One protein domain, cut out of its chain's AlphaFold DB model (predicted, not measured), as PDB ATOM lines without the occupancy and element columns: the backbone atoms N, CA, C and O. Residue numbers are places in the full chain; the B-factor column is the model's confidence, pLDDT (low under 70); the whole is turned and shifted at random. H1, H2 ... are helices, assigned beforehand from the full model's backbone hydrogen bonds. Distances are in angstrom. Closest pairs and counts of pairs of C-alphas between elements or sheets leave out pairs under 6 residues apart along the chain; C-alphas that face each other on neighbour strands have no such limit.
ATOM      1  N   ASP A 340     -55.354 156.293  -1.242       78.62
ATOM      2  CA  ASP A 340     -56.540 157.009  -0.772       78.62
ATOM      3  C   ASP A 340     -57.567 156.066  -0.107       78.62
ATOM      4  O   ASP A 340     -58.143 155.157  -0.724       78.62
ATOM      5  N   LEU A 341     -57.820 156.323   1.176       78.50
ATOM      6  CA  LEU A 341     -58.814 155.632   1.992       78.50
ATOM      7  C   LEU A 341     -60.111 156.437   2.168       78.50
ATOM      8  O   LEU A 341     -61.065 155.894   2.726       78.50
ATOM      9  N   SER A 342     -60.212 157.648   1.606       76.31
ATOM     10  CA  SER A 342     -61.396 158.518   1.690       76.31
ATOM     11  C   SER A 342     -62.679 157.819   1.217       76.31
ATOM     12  O   SER A 342     -63.755 157.939   1.804       76.31
ATOM     13  N   SER A 343     -62.541 156.963   0.200       75.56
ATOM     14  CA  SER A 343     -63.602 156.104  -0.338       75.56
ATOM     15  C   SER A 343     -63.917 154.845   0.501       75.56
ATOM     16  O   SER A 343     -64.467 153.873  -0.028       75.56
ATOM     17  N   SER A 344     -63.502 154.766   1.771       79.44
ATOM     18  CA  SER A 344     -63.875 153.662   2.669       79.44
ATOM     19  C   SER A 344     -65.316 153.801   3.169       79.44
ATOM     20  O   SER A 344     -65.844 154.898   3.322       79.44
ATOM     21  N   LYS A 345     -65.960 152.667   3.471       78.94
ATOM     22  CA  LYS A 345     -67.291 152.639   4.108       78.94
ATOM     23  C   LYS A 345     -67.220 152.856   5.631       78.94
ATOM     24  O   LYS A 345     -68.251 152.970   6.283       78.94
ATOM     25  N   LYS A 346     -66.019 152.842   6.211       79.12
ATOM     26  CA  LYS A 346     -65.790 153.008   7.647       79.12
ATOM     27  C   LYS A 346     -65.367 154.445   7.911       79.12
ATOM     28  O   LYS A 346     -64.265 154.821   7.519       79.12
ATOM     29  N   ASP A 347     -66.218 155.213   8.587       79.19
ATOM     30  CA  ASP A 347     -65.962 156.630   8.871       79.19
ATOM     31  C   ASP A 347     -64.609 156.819   9.582       79.19
ATOM     32  O   ASP A 347     -63.752 157.530   9.081       79.19
ATOM     33  N   TYR A 348     -64.324 156.010  10.607       80.19
ATOM     34  CA  TYR A 348     -63.043 156.015  11.329       80.19
ATOM     35  C   TYR A 348     -61.789 155.663  10.498       80.19
ATOM     36  O   TYR A 348     -60.683 155.845  10.995       80.19
ATOM     37  N   ILE A 349     -61.923 155.114   9.283       81.31
ATOM     38  CA  ILE A 349     -60.789 154.910   8.357       81.31
ATOM     39  C   ILE A 349     -60.698 156.063   7.352       81.31
ATOM     40  O   ILE A 349     -59.596 156.439   6.967       81.31
ATOM     41  N   ARG A 350     -61.835 156.640   6.941       80.88
ATOM     42  CA  ARG A 350     -61.869 157.865   6.126       80.88
ATOM     43  C   ARG A 350     -61.278 159.056   6.883       80.88
ATOM     44  O   ARG A 350     -60.632 159.894   6.271       80.88
ATOM     45  N   ASP A 351     -61.510 159.109   8.191       80.44
ATOM     46  CA  ASP A 351     -61.078 160.202   9.057       80.44
ATOM     47  C   ASP A 351     -59.614 160.025   9.548       80.44
ATOM     48  O   ASP A 351     -59.128 160.849  10.317       80.44
ATOM     49  N   TRP A 352     -58.897 158.973   9.107       82.38
ATOM     50  CA  TRP A 352     -57.453 158.815   9.339       82.38
ATOM     51  C   TRP A 352     -56.657 159.624   8.308       82.38
ATOM     52  O   TRP A 352     -56.757 159.402   7.102       82.38
ATOM     53  N   ASP A 353     -55.839 160.538   8.811       73.44
ATOM     54  CA  ASP A 353     -54.987 161.487   8.082       73.44
ATOM     55  C   ASP A 353     -53.700 160.880   7.491       73.44
ATOM     56  O   ASP A 353     -52.976 161.554   6.757       73.44
ATOM     57  N   GLY A 354     -53.418 159.610   7.784       75.12
ATOM     58  CA  GLY A 354     -52.187 158.931   7.380       75.12
ATOM     59  C   GLY A 354     -51.054 159.028   8.406       75.12
ATOM     60  O   GLY A 354     -49.974 158.483   8.154       75.12
ATOM     61  N   GLU A 355     -51.263 159.664   9.567       72.31
ATOM     62  CA  GLU A 355     -50.232 159.729  10.603       72.31
ATOM     63  C   GLU A 355     -49.833 158.321  11.078       72.31
ATOM     64  O   GLU A 355     -50.660 157.453  11.377       72.31
ATOM     65  N   GLY A 356     -48.518 158.080  11.108       75.62
ATOM     66  CA  GLY A 356     -47.919 156.799  11.486       75.62
ATOM     67  C   GLY A 356     -47.881 155.722  10.394       75.62
ATOM     68  O   GLY A 356     -47.490 154.597  10.708       75.62
ATOM     69  N   ALA A 357     -48.257 156.019   9.142       80.94
ATOM     70  CA  ALA A 357     -48.262 155.051   8.040       80.94
ATOM     71  C   ALA A 357     -46.932 154.284   7.873       80.94
ATOM     72  O   ALA A 357     -45.847 154.860   7.925       80.94
ATOM     73  N   CYS A 358     -47.013 152.967   7.636       83.81
ATOM     74  CA  CYS A 358     -45.835 152.087   7.628       83.81
ATOM     75  C   CYS A 358     -45.380 151.573   6.249       83.81
ATOM     76  O   CYS A 358     -44.543 150.670   6.196       83.81
ATOM     77  N   GLY A 359     -45.935 152.077   5.141       82.00
ATOM     78  CA  GLY A 359     -45.487 151.741   3.779       82.00
ATOM     79  C   GLY A 359     -45.708 150.285   3.343       82.00
ATOM     80  O   GLY A 359     -45.218 149.875   2.295       82.00
ATOM     81  N   ARG A 360     -46.424 149.468   4.128       80.75
ATOM     82  CA  ARG A 360     -46.688 148.066   3.773       80.75
ATOM     83  C   ARG A 360     -47.682 147.959   2.617       80.75
ATOM     84  O   ARG A 360     -48.740 148.588   2.646       80.75
ATOM     85  N   GLY A 361     -47.331 147.136   1.633       82.19
ATOM     86  CA  GLY A 361     -48.171 146.775   0.497       82.19
ATOM     87  C   GLY A 361     -49.174 145.667   0.824       82.19
ATOM     88  O   GLY A 361     -48.893 144.759   1.612       82.19
ATOM     89  N   PHE A 362     -50.364 145.751   0.227       81.94
ATOM     90  CA  PHE A 362     -51.440 144.778   0.387       81.94
ATOM     91  C   PHE A 362     -52.105 144.436  -0.950       81.94
ATOM     92  O   PHE A 362     -52.343 145.284  -1.811       81.94
ATOM     93  N   SER A 363     -52.530 143.178  -1.076       75.75
ATOM     94  CA  SER A 363     -53.209 142.653  -2.267       75.75
ATOM     95  C   SER A 363     -54.666 143.099  -2.433       75.75
ATOM     96  O   SER A 363     -55.256 142.911  -3.499       75.75
ATOM     97  N   SER A 364     -55.283 143.682  -1.399       81.81
ATOM     98  CA  SER A 364     -56.653 144.195  -1.472       81.81
ATOM     99  C   SER A 364     -56.893 145.369  -0.525       81.81
ATOM    100  O   SER A 364     -56.345 145.404   0.578       81.81
ATOM    101  N   LYS A 365     -57.790 146.285  -0.926       82.88
ATOM    102  CA  LYS A 365     -58.204 147.436  -0.108       82.88
ATOM    103  C   LYS A 365     -58.687 147.014   1.282       82.88
ATOM    104  O   LYS A 365     -58.304 147.627   2.264       82.88
ATOM    105  N   GLY A 366     -59.471 145.936   1.379       85.31
ATOM    106  CA  GLY A 366     -59.988 145.443   2.661       85.31
ATOM    107  C   GLY A 366     -58.897 144.959   3.624       85.31
ATOM    108  O   GLY A 366     -59.024 145.158   4.830       85.31
ATOM    109  N   ASN A 367     -57.806 144.384   3.103       86.25
ATOM    110  CA  ASN A 367     -56.653 143.997   3.922       86.25
ATOM    111  C   ASN A 367     -55.872 145.229   4.402       86.25
ATOM    112  O   ASN A 367     -55.462 145.257   5.559       86.25
ATOM    113  N   LEU A 368     -55.713 146.252   3.550       87.56
ATOM    114  CA  LEU A 368     -55.126 147.535   3.948       87.56
ATOM    115  C   LEU A 368     -55.989 148.240   5.012       87.56
ATOM    116  O   LEU A 368     -55.463 148.693   6.023       87.56
ATOM    117  N   GLU A 369     -57.310 148.287   4.834       88.19
ATOM    118  CA  GLU A 369     -58.246 148.856   5.813       88.19
ATOM    119  C   GLU A 369     -58.175 148.127   7.168       88.19
ATOM    120  O   GLU A 369     -58.122 148.770   8.214       88.19
ATOM    121  N   GLU A 370     -58.135 146.789   7.181       88.38
ATOM    122  CA  GLU A 370     -57.969 146.013   8.420       88.38
ATOM    123  C   GLU A 370     -56.574 146.184   9.042       88.38
ATOM    124  O   GLU A 370     -56.443 146.203  10.268       88.38
ATOM    125  N   HIS A 371     -55.538 146.370   8.227       87.62
ATOM    126  CA  HIS A 371     -54.199 146.700   8.699       87.62
ATOM    127  C   HIS A 371     -54.151 148.074   9.381       87.62
ATOM    128  O   HIS A 371     -53.711 148.156  10.524       87.62
ATOM    129  N   VAL A 372     -54.664 149.130   8.741       87.56
ATOM    130  CA  VAL A 372     -54.732 150.486   9.320       87.56
ATOM    131  C   VAL A 372     -55.529 150.481  10.622       87.56
ATOM    132  O   VAL A 372     -55.047 150.947  11.655       87.56
ATOM    133  N   GLN A 373     -56.702 149.846  10.606       88.06
ATOM    134  CA  GLN A 373     -57.550 149.660  11.781       88.06
ATOM    135  C   GLN A 373     -56.809 148.992  12.953       88.06
ATOM    136  O   GLN A 373     -56.963 149.433  14.086       88.06
ATOM    137  N   THR A 374     -56.006 147.953  12.698       88.19
ATOM    138  CA  THR A 374     -55.361 147.155  13.760       88.19
ATOM    139  C   THR A 374     -53.960 147.612  14.159       88.19
ATOM    140  O   THR A 374     -53.512 147.264  15.248       88.19
ATOM    141  N   GLN A 375     -53.233 148.331  13.300       85.44
ATOM    142  CA  GLN A 375     -51.833 148.721  13.535       85.44
ATOM    143  C   GLN A 375     -51.644 150.220  13.768       85.44
ATOM    144  O   GLN A 375     -50.714 150.586  14.480       85.44
ATOM    145  N   HIS A 376     -52.513 151.068  13.213       84.50
ATOM    146  CA  HIS A 376     -52.429 152.524  13.365       84.50
ATOM    147  C   HIS A 376     -53.531 153.063  14.284       84.50
ATOM    148  O   HIS A 376     -53.249 153.858  15.173       84.50
ATOM    149  N   LEU A 377     -54.761 152.549  14.166       84.31
ATOM    150  CA  LEU A 377     -55.895 152.972  15.003       84.31
ATOM    151  C   LEU A 377     -56.106 152.112  16.267       84.31
ATOM    152  O   LEU A 377     -57.045 152.350  17.023       84.31
ATOM    153  N   GLY A 378     -55.280 151.081  16.489       80.00
ATOM    154  CA  GLY A 378     -55.327 150.217  17.683       80.00
ATOM    155  C   GLY A 378     -56.628 149.423  17.889       80.00
ATOM    156  O   GLY A 378     -56.830 148.836  18.952       80.00
ATOM    157  N   MET A 379     -57.521 149.392  16.898       80.62
ATOM    158  CA  MET A 379     -58.820 148.733  16.985       80.62
ATOM    159  C   MET A 379     -58.730 147.225  16.745       80.62
ATOM    160  O   MET A 379     -57.837 146.705  16.079       80.62
ATOM    161  N   GLU A 380     -59.715 146.498  17.268       80.44
ATOM    162  CA  GLU A 380     -59.798 145.052  17.090       80.44
ATOM    163  C   GLU A 380     -59.966 144.652  15.617       80.44
ATOM    164  O   GLU A 380     -60.608 145.354  14.836       80.44
ATOM    165  N   SER A 381     -59.451 143.482  15.232       82.69
ATOM    166  CA  SER A 381     -59.657 142.936  13.883       82.69
ATOM    167  C   SER A 381     -61.144 142.714  13.582       82.69
ATOM    168  O   SER A 381     -61.944 142.428  14.481       82.69
ATOM    169  N   ASN A 382     -61.533 142.762  12.303       82.19
ATOM    170  CA  ASN A 382     -62.916 142.516  11.875       82.19
ATOM    171  C   ASN A 382     -63.410 141.140  12.355       82.19
ATOM    172  O   ASN A 382     -64.592 140.951  12.642       82.19
ATOM    173  N   ARG A 383     -62.495 140.166  12.456       80.31
ATOM    174  CA  ARG A 383     -62.771 138.827  12.989       80.31
ATOM    175  C   ARG A 383     -63.092 138.848  14.486       80.31
ATOM    176  O   ARG A 383     -64.014 138.146  14.897       80.31
ATOM    177  N   LYS A 384     -62.352 139.630  15.283       81.56
ATOM    178  CA  LYS A 384     -62.570 139.746  16.732       81.56
ATOM    179  C   LYS A 384     -63.851 140.530  17.032       81.56
ATOM    180  O   LYS A 384     -64.678 140.016  17.777       81.56
ATOM    181  N   MET A 385     -64.107 141.641  16.331       81.00
ATOM    182  CA  MET A 385     -65.384 142.367  16.433       81.00
ATOM    183  C   MET A 385     -66.599 141.489  16.097       81.00
ATOM    184  O   MET A 385     -67.543 141.440  16.877       81.00
ATOM    185  N   LYS A 386     -66.571 140.731  14.989       83.19
ATOM    186  CA  LYS A 386     -67.671 139.806  14.637       83.19
ATOM    187  C   LYS A 386     -67.871 138.694  15.668       83.19
ATOM    188  O   LYS A 386     -68.999 138.259  15.887       83.19
ATOM    189  N   LEU A 387     -66.791 138.215  16.289       82.56
ATOM    190  CA  LEU A 387     -66.881 137.238  17.372       82.56
ATOM    191  C   LEU A 387     -67.506 137.866  18.627       82.56
ATOM    192  O   LEU A 387     -68.399 137.258  19.205       82.56
ATOM    193  N   ARG A 388     -67.094 139.083  18.998       82.56
ATOM    194  CA  ARG A 388     -67.648 139.868  20.113       82.56
ATOM    195  C   ARG A 388     -69.139 140.151  19.912       82.56
ATOM    196  O   ARG A 388     -69.932 139.843  20.790       82.56
ATOM    197  N   GLU A 389     -69.535 140.607  18.724       85.19
ATOM    198  CA  GLU A 389     -70.940 140.806  18.334       85.19
ATOM    199  C   GLU A 389     -71.757 139.505  18.430       85.19
ATOM    200  O   GLU A 389     -72.885 139.510  18.925       85.19
ATOM    201  N   LYS A 390     -71.187 138.371  17.997       86.75
ATOM    202  CA  LYS A 390     -71.833 137.058  18.116       86.75
ATOM    203  C   LYS A 390     -71.978 136.611  19.576       86.75
ATOM    204  O   LYS A 390     -73.039 136.119  19.934       86.75
ATOM    205  N   LEU A 391     -70.954 136.794  20.411       83.69
ATOM    206  CA  LEU A 391     -71.010 136.452  21.839       83.69
ATOM    207  C   LEU A 391     -72.046 137.306  22.580       83.69
ATOM    208  O   LEU A 391     -72.872 136.750  23.297       83.69
ATOM    209  N   LEU A 392     -72.090 138.613  22.305       84.69
ATOM    210  CA  LEU A 392     -73.107 139.532  22.828       84.69
ATOM    211  C   LEU A 392     -74.531 139.102  22.427       84.69
ATOM    212  O   LEU A 392     -75.422 139.073  23.270       84.69
ATOM    213  N   LYS A 393     -74.741 138.687  21.167       84.88
ATOM    214  CA  LYS A 393     -76.018 138.113  20.695       84.88
ATOM    215  C   LYS A 393     -76.374 136.770  21.346       84.88
ATOM    216  O   LYS A 393     -77.549 136.444  21.441       84.88
ATOM    217  N   GLU A 394     -75.379 136.006  21.790       83.75
ATOM    218  CA  GLU A 394     -75.548 134.760  22.551       83.75
ATOM    219  C   GLU A 394     -75.637 134.988  24.077       83.75
ATOM    220  O   GLU A 394     -75.639 134.015  24.829       83.75
ATOM    221  N   GLY A 395     -75.675 136.243  24.551       83.06
ATOM    222  CA  GLY A 395     -75.719 136.579  25.981       83.06
ATOM    223  C   GLY A 395     -74.437 136.243  26.754       83.06
ATOM    224  O   GLY A 395     -74.462 136.150  27.979       83.06
ATOM    225  N   LYS A 396     -73.318 136.025  26.054       77.94
ATOM    226  CA  LYS A 396     -72.019 135.666  26.637       77.94
ATOM    227  C   LYS A 396     -71.137 136.899  26.751       77.94
ATOM    228  O   LYS A 396     -70.992 137.649  25.786       77.94
ATOM    229  N   ASP A 397     -70.502 137.054  27.906       76.94
ATOM    230  CA  ASP A 397     -69.486 138.079  28.128       76.94
ATOM    231  C   ASP A 397     -68.319 137.885  27.128       76.94
ATOM    232  O   ASP A 397     -67.727 136.800  27.079       76.94
ATOM    233  N   PRO A 398     -68.018 138.887  26.277       66.62
ATOM    234  CA  PRO A 398     -66.953 138.795  25.285       66.62
ATOM    235  C   PRO A 398     -65.549 139.061  25.841       66.62
ATOM    236  O   PRO A 398     -64.575 138.725  25.163       66.62
ATOM    237  N   ASP A 399     -65.446 139.672  27.023       70.00
ATOM    238  CA  ASP A 399     -64.192 140.021  27.697       70.00
ATOM    239  C   ASP A 399     -63.882 139.063  28.862       70.00
ATOM    240  O   ASP A 399     -62.752 139.029  29.360       70.00
ATOM    241  N   ALA A 400     -64.839 138.201  29.230       70.25
ATOM    242  CA  ALA A 400     -64.587 137.035  30.065       70.25
ATOM    243  C   ALA A 400     -63.399 136.214  29.522       70.25
ATOM    244  O   ALA A 400     -63.301 135.975  28.310       70.25
ATOM    245  N   PRO A 401     -62.498 135.730  30.401       57.56
ATOM    246  CA  PRO A 401     -61.351 134.940  29.983       57.56
ATOM    247  C   PRO A 401     -61.856 133.724  29.216       57.56
ATOM    248  O   PRO A 401     -62.595 132.904  29.765       57.56
TER     249      PRO A 401
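AT A GLANCE: This is residues 340 to 401 of the 545 residues of the protein "Zinc finger C2H2-type protein" of Macrophomina phaseolina (strain MS6) (UniProt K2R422). A small head and an arm make this loose, elongated shape: in the head the short helix H1 meets H2, and a long loop, residues 351 to 364, sweeps round the side of H2 away from H3. H3 leads away from the head as the arm, and the residues after it, 394 to 401, turn back at its far end. The printed part has 62 residues with three named helices, in the order H1, H2, H3, and no named strand; the class is all helix, with 27 of the 62 residues in named elements. The radius of gyration of the C-alphas is 13.8 A, and the C-alphas span 39 by 22 by 22 A.

IN THESE COORDINATES: The printed part begins at Asp 340, with its C-alpha at (-56.540, 157.009, -0.772). H1 is residues 347 to 350, from C-alpha 347 at (-65.962, 156.630, 8.871), and is 5.1 A long from first to last C-alpha. H2 is residues 365 to 375, 15.1 A long. H3, the longest helix, is residues 382 to 393, 16.4 A long, and ends at C-alpha 393 at (-76.018, 138.113, 20.695).

HOW THE PARTS SIT: H1 and H2 only just touch, with 3 pairs of C-alphas within 8 A; the closest C-alphas, those of Ile 349 and Glu 369, are 7.0 A apart. H2 and H3 are close but not clearly touching; their closest C-alphas, those of Glu 370 and Asn 382, are 7.0 A apart. Their lines are about perpendicular, at 77 degrees. H1 and H3 are apart. In H2 and H3 every O i to N i+4 pair is within hydrogen-bond range; H1 is too short for such a pair.

THE WHOLE: The two C-alphas farthest apart, those of Gly 359 and Gly 395, are 40.5 A apart. The printed part has no cut. The link from H1 to H2, 14 residues, is long; that from H2 to H3, 6 residues, is short. The mean pLDDT of the printed part is 80.8, and residues 398 and 401 are under 70.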